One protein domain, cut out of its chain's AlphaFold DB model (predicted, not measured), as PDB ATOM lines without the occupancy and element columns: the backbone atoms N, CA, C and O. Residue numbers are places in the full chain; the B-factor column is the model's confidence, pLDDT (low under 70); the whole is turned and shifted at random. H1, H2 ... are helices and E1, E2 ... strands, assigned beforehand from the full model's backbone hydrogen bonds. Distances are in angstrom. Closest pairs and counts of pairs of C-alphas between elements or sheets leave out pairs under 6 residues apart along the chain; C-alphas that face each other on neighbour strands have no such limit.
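What this domain is: This is residues 2 to 101 of the 194 residues of an uncharacterized protein of Coprobacillus sp. AM18-4LB-d2 (UniProt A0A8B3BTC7). One strongly twisted sheet of six strands curls round a single long helix, H1, and a short second helix, H2, packs on the sheet near E2 and E3. The printed part has 100 residues, with the named elements E1, H1, E2, E3, E4, E5, E6 and H2 along it. The sheet's order is E1, E6, E5, E2, E3, E4, antiparallel throughout, and the class is mixed, helices and strands. The whole is compact, with a radius of gyration of the C-alphas of 13.2 A and spans of 36 by 35 by 31 A.

How they stand to each other: Start at the sheet's edge strand E1, residues 8 to 11; its neighbour is E6, residues 82 to 87, with N 11 and O 83 2.8 A apart. E6 forms a hairpin with E5, residues 71 to 78, where N 76 and O 84 are 2.9 A apart. E5 pairs with E6 over residues 73 to 78 and, staggered, with E2, residues 35 to 39, over residues 71 to 73; N 73 and O 36 are 2.9 A apart, and the directions of E5 and E2 stand at 120 degrees. E2 and E3, residues 42 to 46, form a hairpin with N 44 and O 37 2.8 A apart. E3 and the other edge strand, E4, residues 50 to 58, form a hairpin too, with N 45 and O 52 2.8 A apart. E2, E3 and E4 are a meander, each the antiparallel neighbour of the one before; with E5 back beside E2 they make a Greek key. Now look at H1, residues 18 to 31, on one face of the sheet in two layers; among its closest C-alphas are Phe 25 and Leu 75 of E5, 7.0 A apart, and Ile 24 and Cys 45 of E3, 7.1 A apart. H2, residues 95 to 101, is on the sheet at a height of 9.3 A, only just over E2 and E3 with 3 C-alphas on each; it runs across the strands, at 82 degrees to E2 on the local plane. Its closest C-alphas to E3 are Ile 101 and Lys 46, 6.6 A apart, and it is apart from H1. In H1 and H2 every O i to N i+4 pair is within hydrogen-bond range.

Where its parts are: Find C-alpha 8 at (174.207, 110.529, 85.403), where E1 begins. H1 starts at C-alpha 18, (183.572, 111.939, 73.555), and runs 20.4 A. E4 is 26.8 A long, E5 21.7 A and E6 16.7 A. H2 ends at C-alpha 101, (162.570, 116.756, 67.097).

The domain as a whole: The C-alphas farthest apart, those of Glu 2 and Phe 49, are 39.7 A apart, and the printed part has no cut. The long link, residues 59 to 70, joins E4 to E5; its residues 61 to 62 pair antiparallel with 57 to 58 of E4. Mean pLDDT of the printed part is 79.8; residues 2 to 6, 30 to 33, 48 to 49 and 89 to 95 are under 70.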
ATOM      1  N   GLU A   2     163.995 110.046 100.432       41.09
ATOM      2  CA  GLU A   2     164.851 109.300  99.508       41.09
ATOM      3  C   GLU A   2     165.640 110.303  98.665       41.09
ATOM      4  O   GLU A   2     165.056 111.111  97.939       41.09
ATOM      5  N   GLU A   3     166.970 110.271  98.770       42.69
ATOM      6  CA  GLU A   3     167.835 110.784  97.715       42.69
ATOM      7  C   GLU A   3     167.496 109.992  96.452       42.69
ATOM      8  O   GLU A   3     168.002 108.896  96.226       42.69
ATOM      9  N   GLN A   4     166.595 110.522  95.628       50.28
ATOM     10  CA  GLN A   4     166.497 110.104  94.237       50.28
ATOM     11  C   GLN A   4     167.867 110.382  93.612       50.28
ATOM     12  O   GLN A   4     168.134 111.525  93.216       50.28
ATOM     13  N   LEU A   5     168.722 109.352  93.582       55.78
ATOM     14  CA  LEU A   5     169.995 109.339  92.876       55.78
ATOM     15  C   LEU A   5     169.764 109.956  91.498       55.78
ATOM     16  O   LEU A   5     168.972 109.449  90.703       55.78
ATOM     17  N   LYS A   6     170.417 111.088  91.229       63.84
ATOM     18  CA  LYS A   6     170.438 111.648  89.882       63.84
ATOM     19  C   LYS A   6     171.136 110.619  88.997       63.84
ATOM     20  O   LYS A   6     172.318 110.358  89.199       63.84
ATOM     21  N   LYS A   7     170.410 110.019  88.051       79.94
ATOM     22  CA  LYS A   7     171.033 109.197  87.013       79.94
ATOM     23  C   LYS A   7     171.913 110.102  86.161       79.94
ATOM     24  O   LYS A   7     171.453 111.121  85.639       79.94
ATOM     25  N   GLU A   8     173.190 109.754  86.093       86.19
ATOM     26  CA  GLU A   8     174.207 110.529  85.403       86.19
ATOM     27  C   GLU A   8     175.171 109.621  84.649       86.19
ATOM     28  O   GLU A   8     175.470 108.514  85.090       86.19
ATOM     29  N   MET A   9     175.683 110.127  83.532       89.50
ATOM     30  CA  MET A   9     176.715 109.468  82.736       89.50
ATOM     31  C   MET A   9     177.889 110.426  82.549       89.50
ATOM     32  O   MET A   9     177.696 111.571  82.131       89.50
ATOM     33  N   VAL A  10     179.107 109.963  82.847       90.50
ATOM     34  CA  VAL A  10     180.347 110.736  82.675       90.50
ATOM     35  C   VAL A  10     181.144 110.183  81.497       90.50
ATOM     36  O   VAL A  10     181.472 109.002  81.448       90.50
ATOM     37  N   ILE A  11     181.488 111.060  80.557       90.38
ATOM     38  CA  ILE A  11     182.150 110.735  79.293       90.38
ATOM     39  C   ILE A  11     183.518 111.422  79.276       90.38
ATOM     40  O   ILE A  11     183.616 112.644  79.384       90.38
ATOM     41  N   VAL A  12     184.578 110.624  79.166       91.62
ATOM     42  CA  VAL A  12     185.993 111.049  79.191       91.62
ATOM     43  C   VAL A  12     186.621 110.967  77.797       91.62
ATOM     44  O   VAL A  12     186.015 110.360  76.920       91.62
ATOM     45  N   GLU A  13     187.802 111.554  77.570       88.69
ATOM     46  CA  GLU A  13     188.448 111.609  76.240       88.69
ATOM     47  C   GLU A  13     188.663 110.231  75.594       88.69
ATOM     48  O   GLU A  13     188.567 110.100  74.375       88.69
ATOM     49  N   GLU A  14     188.914 109.199  76.398       86.31
ATOM     50  CA  GLU A  14     189.107 107.822  75.942       86.31
ATOM     51  C   GLU A  14     187.796 107.157  75.496       86.31
ATOM     52  O   GLU A  14     187.817 106.149  74.789       86.31
ATOM     53  N   ASN A  15     186.647 107.707  75.904       84.44
ATOM     54  CA  ASN A  15     185.344 107.167  75.552       84.44
ATOM     55  C   ASN A  15     185.027 107.490  74.074       84.44
ATOM     56  O   ASN A  15     185.062 108.657  73.679       84.44
ATOM     57  N   PRO A  16     184.637 106.502  73.251       79.25
ATOM     58  CA  PRO A  16     184.252 106.713  71.852       79.25
ATOM     59  C   PRO A  16     183.161 107.778  71.634       79.25
ATOM     60  O   PRO A  16     183.129 108.424  70.586       79.25
ATOM     61  N   LEU A  17     182.299 108.003  72.633       83.69
ATOM     62  CA  LEU A  17     181.246 109.024  72.627       83.69
ATOM     63  C   LEU A  17     181.798 110.457  72.681       83.69
ATOM     64  O   LEU A  17     181.120 111.398  72.270       83.69
ATOM     65  N   PHE A  18     183.021 110.638  73.188       88.12
ATOM     66  CA  PHE A  18     183.572 111.939  73.555       88.12
ATOM     67  C   PHE A  18     183.533 112.955  72.417       88.12
ATOM     68  O   PHE A  18     183.046 114.070  72.597       88.12
ATOM     69  N   LYS A  19     184.020 112.571  71.230       86.06
ATOM     70  CA  LYS A  19     184.103 113.491  70.087       86.06
ATOM     71  C   LYS A  19     182.725 113.966  69.615       86.06
ATOM     72  O   LYS A  19     182.608 115.101  69.165       86.06
ATOM     73  N   TYR A  20     181.700 113.121  69.742       84.62
ATOM     74  CA  TYR A  20     180.341 113.415  69.292       84.62
ATOM     75  C   TYR A  20     179.592 114.276  70.306       84.62
ATOM     76  O   TYR A  20     179.035 115.311  69.958       84.62
ATOM     77  N   ILE A  21     179.680 113.917  71.589       87.94
ATOM     78  CA  ILE A  21     179.107 114.709  72.683       87.94
ATOM     79  C   ILE A  21     179.758 116.093  72.766       87.94
ATOM     80  O   ILE A  21     179.077 117.082  73.025       87.94
ATOM     81  N   LYS A  22     181.062 116.188  72.481       88.69
ATOM     82  CA  LYS A  22     181.747 117.469  72.307       88.69
ATOM     83  C   LYS A  22     181.111 118.319  71.202       88.69
ATOM     84  O   LYS A  22     180.900 119.506  71.433       88.69
ATOM     85  N   GLY A  23     180.814 117.730  70.042       80.75
ATOM     86  CA  GLY A  23     180.156 118.419  68.924       80.75
ATOM     87  C   GLY A  23     178.797 118.995  69.328       80.75
ATOM     88  O   GLY A  23     178.586 120.202  69.214       80.75
ATOM     89  N   ILE A  24     177.948 118.160  69.935       83.31
ATOM     90  CA  ILE A  24     176.653 118.575  70.495       83.31
ATOM     91  C   ILE A  24     176.834 119.722  71.501       83.31
ATOM     92  O   ILE A  24     176.152 120.743  71.420       83.31
ATOM     93  N   PHE A  25     177.781 119.611  72.438       84.19
ATOM     94  CA  PHE A  25     178.027 120.656  73.436       84.19
ATOM     95  C   PHE A  25     178.452 121.996  72.812       84.19
ATOM     96  O   PHE A  25     178.006 123.058  73.252       84.19
ATOM     97  N   GLU A  26     179.311 121.967  71.791       81.25
ATOM     98  CA  GLU A  26     179.745 123.170  71.072       81.25
ATOM     99  C   GLU A  26     178.570 123.873  70.373       81.25
ATOM    100  O   GLU A  26     178.505 125.106  70.388       81.25
ATOM    101  N   LEU A  27     177.611 123.112  69.835       71.88
ATOM    102  CA  LEU A  27     176.384 123.643  69.233       71.88
ATOM    103  C   LEU A  27     175.454 124.278  70.272       71.88
ATOM    104  O   LEU A  27     174.976 125.398  70.073       71.88
ATOM    105  N   ILE A  28     175.250 123.607  71.409       75.06
ATOM    106  CA  ILE A  28     174.450 124.120  72.533       75.06
ATOM    107  C   ILE A  28     175.002 125.457  73.026       75.06
ATOM    108  O   ILE A  28     174.272 126.447  73.140       75.06
ATOM    109  N   LYS A  29     176.315 125.510  73.274       73.12
ATOM    110  CA  LYS A  29     176.986 126.704  73.797       73.12
ATOM    111  C   LYS A  29     176.875 127.903  72.848       73.12
ATOM    112  O   LYS A  29     176.862 129.037  73.318       73.12
ATOM    113  N   GLY A  30     176.799 127.665  71.537       66.88
ATOM    114  CA  GLY A  30     176.642 128.717  70.532       66.88
ATOM    115  C   GLY A  30     175.250 129.362  70.504       66.88
ATOM    116  O   GLY A  30     175.153 130.547  70.204       66.88
ATOM    117  N   ASN A  31     174.196 128.610  70.843       62.16
ATOM    118  CA  ASN A  31     172.799 129.028  70.653       62.16
ATOM    119  C   ASN A  31     172.035 129.339  71.956       62.16
ATOM    120  O   ASN A  31     170.942 129.899  71.899       62.16
ATOM    121  N   GLY A  32     172.585 128.999  73.128       56.50
ATOM    122  CA  GLY A  32     172.086 129.404  74.454       56.50
ATOM    123  C   GLY A  32     170.823 128.680  74.946       56.50
ATOM    124  O   GLY A  32     170.738 128.380  76.132       56.50
ATOM    125  N   ASN A  33     169.891 128.340  74.051       65.81
ATOM    126  CA  ASN A  33     168.702 127.536  74.340       65.81
ATOM    127  C   ASN A  33     168.724 126.248  73.517       65.81
ATOM    128  O   ASN A  33     168.559 126.273  72.294       65.81
ATOM    129  N   SER A  34     168.892 125.119  74.199       76.50
ATOM    130  CA  SER A  34     168.845 123.798  73.585       76.50
ATOM    131  C   SER A  34     168.118 122.795  74.466       76.50
ATOM    132  O   SER A  34     168.288 122.814  75.685       76.50
ATOM    133  N   VAL A  35     167.387 121.879  73.843       83.12
ATOM    134  CA  VAL A  35     166.783 120.729  74.522       83.12
ATOM    135  C   VAL A  35     167.552 119.480  74.123       83.12
ATOM    136  O   VAL A  35     167.692 119.210  72.931       83.12
ATOM    137  N   LEU A  36     168.038 118.731  75.114       89.38
ATOM    138  CA  LEU A  36     168.599 117.399  74.922       89.38
ATOM    139  C   LEU A  36     167.598 116.360  75.401       89.38
ATOM    140  O   LEU A  36     167.164 116.399  76.550       89.38
ATOM    141  N   TYR A  37     167.251 115.434  74.520       88.19
ATOM    142  CA  TYR A  37     166.223 114.436  74.762       88.19
ATOM    143  C   TYR A  37     166.707 113.071  74.293       88.19
ATOM    144  O   TYR A  37     167.128 112.916  73.148       88.19
ATOM    145  N   LEU A  38     166.672 112.079  75.176       88.50
ATOM    146  CA  LEU A  38     167.088 110.721  74.846       88.50
ATOM    147  C   LEU A  38     165.868 109.884  74.469       88.50
ATOM    148  O   LEU A  38     164.889 109.861  75.208       88.50
ATOM    149  N   THR A  39     165.947 109.136  73.371       86.25
ATOM    150  CA  THR A  39     164.987 108.075  73.031       86.25
ATOM    151  C   THR A  39     165.707 106.758  72.792       86.25
ATOM    152  O   THR A  39     166.937 106.706  72.749       86.25
ATOM    153  N   ASP A  40     164.936 105.695  72.569       82.44
ATOM    154  CA  ASP A  40     165.476 104.389  72.177       82.44
ATOM    155  C   ASP A  40     166.258 104.446  70.847       82.44
ATOM    156  O   ASP A  40     167.093 103.586  70.567       82.44
ATOM    157  N   GLU A  41     166.028 105.475  70.024       83.19
ATOM    158  CA  GLU A  41     166.727 105.665  68.753       83.19
ATOM    159  C   GLU A  41     168.028 106.472  68.864       83.19
ATOM    160  O   GLU A  41     168.790 106.521  67.896       83.19
ATOM    161  N   GLY A  42     168.279 107.141  69.993       88.75
ATOM    162  CA  GLY A  42     169.474 107.957  70.192       88.75
ATOM    163  C   GLY A  42     169.243 109.224  71.011       88.75
ATOM    164  O   GLY A  42     168.147 109.497  71.502       88.75
ATOM    165  N   LEU A  43     170.312 110.005  71.154       90.50
ATOM    166  CA  LEU A  43     170.301 111.300  71.821       90.50
ATOM    167  C   LEU A  43     169.988 112.391  70.800       90.50
ATOM    168  O   LEU A  43     170.712 112.557  69.821       90.50
ATOM    169  N   TYR A  44     168.939 113.156  71.051       89.62
ATOM    170  CA  TYR A  44     168.544 114.278  70.221       89.62
ATOM    171  C   TYR A  44     168.913 115.600  70.881       89.62
ATOM    172  O   TYR A  44     168.742 115.766  72.086       89.62
ATOM    173  N   CYS A  45     169.359 116.556  70.075       86.94
ATOM    174  CA  CYS A  45     169.606 117.936  70.461       86.94
ATOM    175  C   CYS A  45     168.805 118.859  69.545       86.94
ATOM    176  O   CYS A  45     168.967 118.815  68.329       86.94
ATOM    177  N   LYS A  46     167.971 119.734  70.107       80.56
ATOM    178  CA  LYS A  46     167.293 120.790  69.346       80.56
ATOM    179  C   LYS A  46     167.752 122.153  69.787       80.56
ATOM    180  O   LYS A  46     167.672 122.486  70.964       80.56
ATOM    181  N   THR A  47     168.143 122.954  68.810       73.88
ATOM    182  CA  THR A  47     168.301 124.403  68.925       73.88
ATOM    183  C   THR A  47     167.198 125.090  68.114       73.88
ATOM    184  O   THR A  47     166.321 124.425  67.563       73.88
ATOM    185  N   TYR A  48     167.213 126.421  68.023       65.38
ATOM    186  CA  TYR A  48     166.185 127.161  67.284       65.38
ATOM    187  C   TYR A  48     166.116 126.789  65.787       65.38
ATOM    188  O   TYR A  48     165.027 126.728  65.231       65.38
ATOM    189  N   PHE A  49     167.255 126.509  65.143       64.44
ATOM    190  CA  PHE A  49     167.329 126.284  63.688       64.44
ATOM    191  C   PHE A  49     167.697 124.854  63.279       64.44
ATOM    192  O   PHE A  49     167.530 124.492  62.117       64.44
ATOM    193  N   ILE A  50     168.257 124.071  64.203       74.25
ATOM    194  CA  ILE A  50     168.906 122.794  63.894       74.25
ATOM    195  C   ILE A  50     168.445 121.747  64.898       74.25
ATOM    196  O   ILE A  50     168.415 122.006  66.108       74.25
ATOM    197  N   CYS A  51     168.123 120.567  64.380       82.88
ATOM    198  CA  CYS A  51     167.907 119.360  65.161       82.88
ATOM    199  C   CYS A  51     169.013 118.358  64.821       82.88
ATOM    200  O   CYS A  51     169.202 118.036  63.656       82.88
ATOM    201  N   GLU A  52     169.732 117.862  65.818       86.19
ATOM    202  CA  GLU A  52     170.765 116.843  65.658       86.19
ATOM    203  C   GLU A  52     170.335 115.558  66.367       86.19
ATOM    204  O   GLU A  52     169.785 115.600  67.469       86.19
ATOM    205  N   LYS A  53     170.592 114.412  65.743       90.56
ATOM    206  CA  LYS A  53     170.417 113.080  66.319       90.56
ATOM    207  C   LYS A  53     171.758 112.365  66.337       90.56
ATOM    208  O   LYS A  53     172.393 112.199  65.296       90.56
ATOM    209  N   LEU A  54     172.126 111.861  67.506       89.62
ATOM    210  CA  LEU A  54     173.277 111.000  67.714       89.62
ATOM    211  C   LEU A  54     172.818 109.589  68.083       89.62
ATOM    212  O   LEU A  54     172.312 109.344  69.179       89.62
ATOM    213  N   GLU A  55     173.022 108.649  67.167       89.12
ATOM    214  CA  GLU A  55     172.734 107.229  67.354       89.12
ATOM    215  C   GLU A  55     174.056 106.463  67.447       89.12
ATOM    216  O   GLU A  55     174.856 106.480  66.513       89.12
ATOM    217  N   ILE A  56     174.304 105.789  68.573       84.88
ATOM    218  CA  ILE A  56     175.552 105.047  68.789       84.88
ATOM    219  C   ILE A  56     175.241 103.673  69.353       84.88
ATOM    220  O   ILE A  56     174.559 103.560  70.372       84.88
ATOM    221  N   LYS A  57     175.757 102.636  68.687       86.69
ATOM    222  CA  LYS A  57     175.463 101.241  69.003       86.69
ATOM    223  C   LYS A  57     176.715 100.358  69.011       86.69
ATOM    224  O   LYS A  57     177.605 100.527  68.180       86.69
ATOM    225  N   THR A  58     176.748  99.380  69.915       82.19
ATOM    226  CA  THR A  58     177.673  98.230  69.938       82.19
ATOM    227  C   THR A  58     176.901  96.962  69.616       82.19
ATOM    228  O   THR A  58     175.953  96.676  70.340       82.19
ATOM    229  N   ARG A  59     177.278  96.188  68.586       79.31
ATOM    230  CA  ARG A  59     176.565  94.941  68.194       79.31
ATOM    231  C   ARG A  59     175.025  95.067  68.308       79.31
ATOM    232  O   ARG A  59     174.374  94.241  68.937       79.31
ATOM    233  N   ASP A  60     174.483  96.170  67.785       70.06
ATOM    234  CA  ASP A  60     173.059  96.562  67.796       70.06
ATOM    235  C   ASP A  60     172.444  97.067  69.122       70.06
ATOM    236  O   ASP A  60     171.255  97.383  69.166       70.06
ATOM    237  N   GLN A  61     173.229  97.247  70.184       79.81
ATOM    238  CA  GLN A  61     172.787  97.814  71.468       79.81
ATOM    239  C   GLN A  61     173.216  99.273  71.629       79.81
ATOM    240  O   GLN A  61     174.372  99.592  71.372       79.81
ATOM    241  N   SER A  62     172.325 100.156  72.093       81.56
ATOM    242  CA  SER A  62     172.666 101.564  72.346       81.56
ATOM    243  C   SER A  62     173.700 101.710  73.470       81.56
ATOM    244  O   SER A  62     173.568 101.109  74.533       81.56
ATOM    245  N   LEU A  63     174.705 102.569  73.277       82.50
ATOM    246  CA  LEU A  63     175.644 102.927  74.352       82.50
ATOM    247  C   LEU A  63     175.021 103.854  75.413       82.50
ATOM    248  O   LEU A  63     175.664 104.147  76.419       82.50
ATOM    249  N   PHE A  64     173.773 104.293  75.218       84.75
ATOM    250  CA  PHE A  64     173.009 105.084  76.185       84.75
ATOM    251  C   PHE A  64     172.080 104.240  77.074       84.75
ATOM    252  O   PHE A  64     171.279 104.811  77.804       84.75
ATOM    253  N   ASN A  65     172.172 102.905  77.048       77.56
ATOM    254  CA  ASN A  65     171.274 102.006  77.797       77.56
ATOM    255  C   ASN A  65     171.249 102.235  79.323       77.56
ATOM    256  O   ASN A  65     170.307 101.817  79.990       77.56
ATOM    257  N   GLU A  66     172.282 102.864  79.893       80.50
ATOM    258  CA  GLU A  66     172.340 103.202  81.326       80.50
ATOM    259  C   GLU A  66     171.443 104.396  81.699       80.50
ATOM    260  O   GLU A  66     171.138 104.621  82.875       80.50
ATOM    261  N   LEU A  67     171.016 105.166  80.700       86.06
ATOM    262  CA  LEU A  67     170.141 106.319  80.842       86.06
ATOM    263  C   LEU A  67     168.683 105.918  80.580       86.06
ATOM    264  O   LEU A  67     168.384 104.975  79.853       86.06
ATOM    265  N   GLU A  68     167.750 106.649  81.182       84.50
ATOM    266  CA  GLU A  68     166.320 106.450  80.955       84.50
ATOM    267  C   GLU A  68     165.913 107.073  79.621       84.50
ATOM    268  O   GLU A  68     166.067 108.283  79.419       84.50
ATOM    269  N   SER A  69     165.388 106.256  78.710       84.25
ATOM    270  CA  SER A  69     164.820 106.752  77.464       84.25
ATOM    271  C   SER A  69     163.549 107.559  77.719       84.25
ATOM    272  O   SER A  69     162.924 107.485  78.778       84.25
ATOM    273  N   ASN A  70     163.188 108.371  76.733       84.12
ATOM    274  CA  ASN A  70     162.067 109.302  76.753       84.12
ATOM    275  C   ASN A  70     162.143 110.361  77.862       84.12
ATOM    276  O   ASN A  70     161.129 110.733  78.449       84.12
ATOM    277  N   ASN A  71     163.355 110.842  78.146       85.94
ATOM    278  CA  ASN A  71     163.607 111.852  79.167       85.94
ATOM    279  C   ASN A  71     164.547 112.954  78.669       85.94
ATOM    280  O   ASN A  71     165.357 112.756  77.757       85.94
ATOM    281  N   GLU A  72     164.454 114.115  79.314       87.56
ATOM    282  CA  GLU A  72     165.357 115.241  79.105       87.56
ATOM    283  C   GLU A  72     166.634 115.129  79.923       87.56
ATOM    284  O   GLU A  72     166.640 114.730  81.091       87.56
ATOM    285  N   TYR A  73     167.724 115.577  79.312       88.00
ATOM    286  CA  TYR A  73     169.036 115.583  79.929       88.00
ATOM    287  C   TYR A  73     169.655 116.970  79.870       88.00
ATOM    288  O   TYR A  73     169.441 117.746  78.945       88.00
ATOM    289  N   GLU A  74     170.471 117.282  80.861       88.25
ATOM    290  CA  GLU A  74     171.366 118.429  80.827       88.25
ATOM    291  C   GLU A  74     172.778 117.944  80.515       88.25
ATOM    292  O   GLU A  74     173.258 116.985  81.124       88.25
ATOM    293  N   LEU A  75     173.451 118.611  79.576       90.06
ATOM    294  CA  LEU A  75     174.835 118.320  79.214       90.06
ATOM    295  C   LEU A  75     175.772 119.390  79.764       90.06
ATOM    296  O   LEU A  75     175.703 120.560  79.390       90.06
ATOM    297  N   TYR A  76     176.704 118.957  80.602       88.25
ATOM    298  CA  TYR A  76     177.725 119.798  81.211       88.25
ATOM    299  C   TYR A  76     179.115 119.429  80.709       88.25
ATOM    300  O   TYR A  76     179.434 118.252  80.542       88.25
ATOM    301  N   MET A  77     179.978 120.434  80.555       89.44
ATOM    302  CA  MET A  77     181.420 120.229  80.441       89.44
ATOM    303  C   MET A  77     182.057 120.392  81.822       89.44
ATOM    304  O   MET A  77     181.959 121.445  82.449       89.44
ATOM    305  N   LEU A  78     182.719 119.341  82.285       88.75
ATOM    306  CA  LEU A  78     183.473 119.302  83.530       88.75
ATOM    307  C   LEU A  78     184.965 119.611  83.282       88.75
ATOM    308  O   LEU A  78     185.457 119.469  82.153       88.75
ATOM    309  N   PRO A  79     185.725 119.983  84.333       88.75
ATOM    310  CA  PRO A  79     187.178 120.112  84.256       88.75
ATOM    311  C   PRO A  79     187.868 118.846  83.733       88.75
ATOM    312  O   PRO A  79     187.410 117.725  83.956       88.75
ATOM    313  N   GLY A  80     189.002 119.034  83.054       87.19
ATOM    314  CA  GLY A  80     189.764 117.928  82.467       87.19
ATOM    315  C   GLY A  80     189.129 117.344  81.205       87.19
ATOM    316  O   GLY A  80     189.348 116.172  80.928       87.19
ATOM    317  N   LYS A  81     188.346 118.152  80.469       87.38
ATOM    318  CA  LYS A  81     187.658 117.759  79.230       87.38
ATOM    319  C   LYS A  81     186.830 116.490  79.430       87.38
ATOM    320  O   LYS A  81     187.062 115.464  78.806       87.38
ATOM    321  N   LYS A  82     185.871 116.561  80.344       90.56
ATOM    322  CA  LYS A  82     184.886 115.500  80.548       90.56
ATOM    323  C   LYS A  82     183.507 116.074  80.302       90.56
ATOM    324  O   LYS A  82     183.278 117.250  80.575       90.56
ATOM    325  N   TYR A  83     182.595 115.252  79.818       92.00
ATOM    326  CA  TYR A  83     181.200 115.624  79.648       92.00
ATOM    327  C   TYR A  83     180.334 114.840  80.614       92.00
ATOM    328  O   TYR A  83     180.652 113.702  80.956       92.00
ATOM    329  N   LYS A  84     179.256 115.459  81.079       91.12
ATOM    330  CA  LYS A  84     178.319 114.839  82.005       91.12
ATOM    331  C   LYS A  84     176.895 115.071  81.534       91.12
ATOM    332  O   LYS A  84     176.489 116.221  81.397       91.12
ATOM    333  N   LEU A  85     176.170 113.980  81.307       90.38
ATOM    334  CA  LEU A  85     174.727 113.986  81.087       90.38
ATOM    335  C   LEU A  85     174.037 113.744  82.426       90.38
ATOM    336  O   LEU A  85     174.389 112.798  83.130       90.38
ATOM    337  N   ILE A  86     173.088 114.602  82.787       89.12
ATOM    338  CA  ILE A  86     172.323 114.505  84.036       89.12
ATOM    339  C   ILE A  86     170.842 114.501  83.689       89.12
ATOM    340  O   ILE A  86     170.393 115.391  82.972       89.12
ATOM    341  N   LEU A  87     170.092 113.528  84.211       87.31
ATOM    342  CA  LEU A  87     168.637 113.516  84.080       87.31
ATOM    343  C   LEU A  87     168.048 114.808  84.663       87.31
ATOM    344  O   LEU A  87     168.242 115.115  85.847       87.31
ATOM    345  N   LYS A  88     167.303 115.545  83.838       83.69
ATOM    346  CA  LYS A  88     166.541 116.706  84.283       83.69
ATOM    347  C   LYS A  88     165.230 116.196  84.871       83.69
ATOM    348  O   LYS A  88     164.454 115.536  84.187       83.69
ATOM    349  N   LYS A  89     165.000 116.426  86.166       63.53
ATOM    350  CA  LYS A  89     163.709 116.074  86.771       63.53
ATOM    351  C   LYS A  89     162.668 117.056  86.246       63.53
ATOM    352  O   LYS A  89     162.853 118.255  86.412       63.53
ATOM    353  N   GLU A  90     161.609 116.492  85.671       57.62
ATOM    354  CA  GLU A  90     160.503 117.136  84.950       57.62
ATOM    355  C   GLU A  90     160.775 117.415  83.463       57.62
ATOM    356  O   GLU A  90     161.750 118.059  83.079       57.62
ATOM    357  N   ASN A  91     159.852 116.893  82.649       61.34
ATOM    358  CA  ASN A  91     159.721 117.046  81.201       61.34
ATOM    359  C   ASN A  91     159.372 118.521  80.901       61.34
ATOM    360  O   ASN A  91     158.203 118.892  80.795       61.34
ATOM    361  N   LEU A  92     160.380 119.396  80.924       57.16
ATOM    362  CA  LEU A  92     160.244 120.845  80.739       57.16
ATOM    363  C   LEU A  92     160.035 121.224  79.266       57.16
ATOM    364  O   LEU A  92     159.543 122.311  78.962       57.16
ATOM    365  N   ALA A  93     160.394 120.341  78.344       62.16
ATOM    366  CA  ALA A  93     160.051 120.402  76.945       62.16
ATOM    367  C   ALA A  93     158.618 119.903  76.767       62.16
ATOM    368  O   ALA A  93     158.245 118.806  77.181       62.16
ATOM    369  N   SER A  94     157.804 120.716  76.096       66.44
ATOM    370  CA  SER A  94     156.479 120.273  75.677       66.44
ATOM    371  C   SER A  94     156.586 118.995  74.832       66.44
ATOM    372  O   SER A  94     157.526 118.825  74.049       66.44
ATOM    373  N   GLU A  95     155.599 118.107  74.946       69.75
ATOM    374  CA  GLU A  95     155.481 116.903  74.111       69.75
ATOM    375  C   GLU A  95     155.570 117.238  72.606       69.75
ATOM    376  O   GLU A  95     156.094 116.466  71.804       69.75
ATOM    377  N   GLU A  96     155.120 118.435  72.227       71.38
ATOM    378  CA  GLU A  96     155.213 118.997  70.881       71.38
ATOM    379  C   GLU A  96     156.659 119.294  70.449       71.38
ATOM    380  O   GLU A  96     157.037 119.013  69.308       71.38
ATOM    381  N   THR A  97     157.507 119.788  71.360       72.25
ATOM    382  CA  THR A  97     158.943 119.971  71.108       72.25
ATOM    383  C   THR A  97     159.598 118.631  70.789       72.25
ATOM    384  O   THR A  97     160.301 118.528  69.786       72.25
ATOM    385  N   ILE A  98     159.330 117.605  71.599       75.00
ATOM    386  CA  ILE A  98     159.866 116.250  71.417       75.00
ATOM    387  C   ILE A  98     159.383 115.640  70.097       75.00
ATOM    388  O   ILE A  98     160.184 115.120  69.319       75.00
ATOM    389  N   LYS A  99     158.085 115.747  69.798       78.12
ATOM    390  CA  LYS A  99     157.517 115.287  68.523       78.12
ATOM    391  C   LYS A  99     158.191 115.966  67.335       78.12
ATOM    392  O   LYS A  99     158.664 115.280  66.437       78.12
ATOM    393  N   SER A 100     158.348 117.287  67.388       75.19
ATOM    394  CA  SER A 100     159.014 118.053  66.328       75.19
ATOM    395  C   SER A 100     160.457 117.595  66.088       75.19
ATOM    396  O   SER A 100     160.906 117.542  64.948       75.19
ATOM    397  N   ILE A 101     161.190 117.264  67.156       79.00
ATOM    398  CA  ILE A 101     162.570 116.756  67.097       79.00
ATOM    399  C   ILE A 101     162.640 115.425  66.355       79.00
ATOM    400  O   ILE A 101     163.470 115.243  65.459       79.00
TER     401      ILE A 101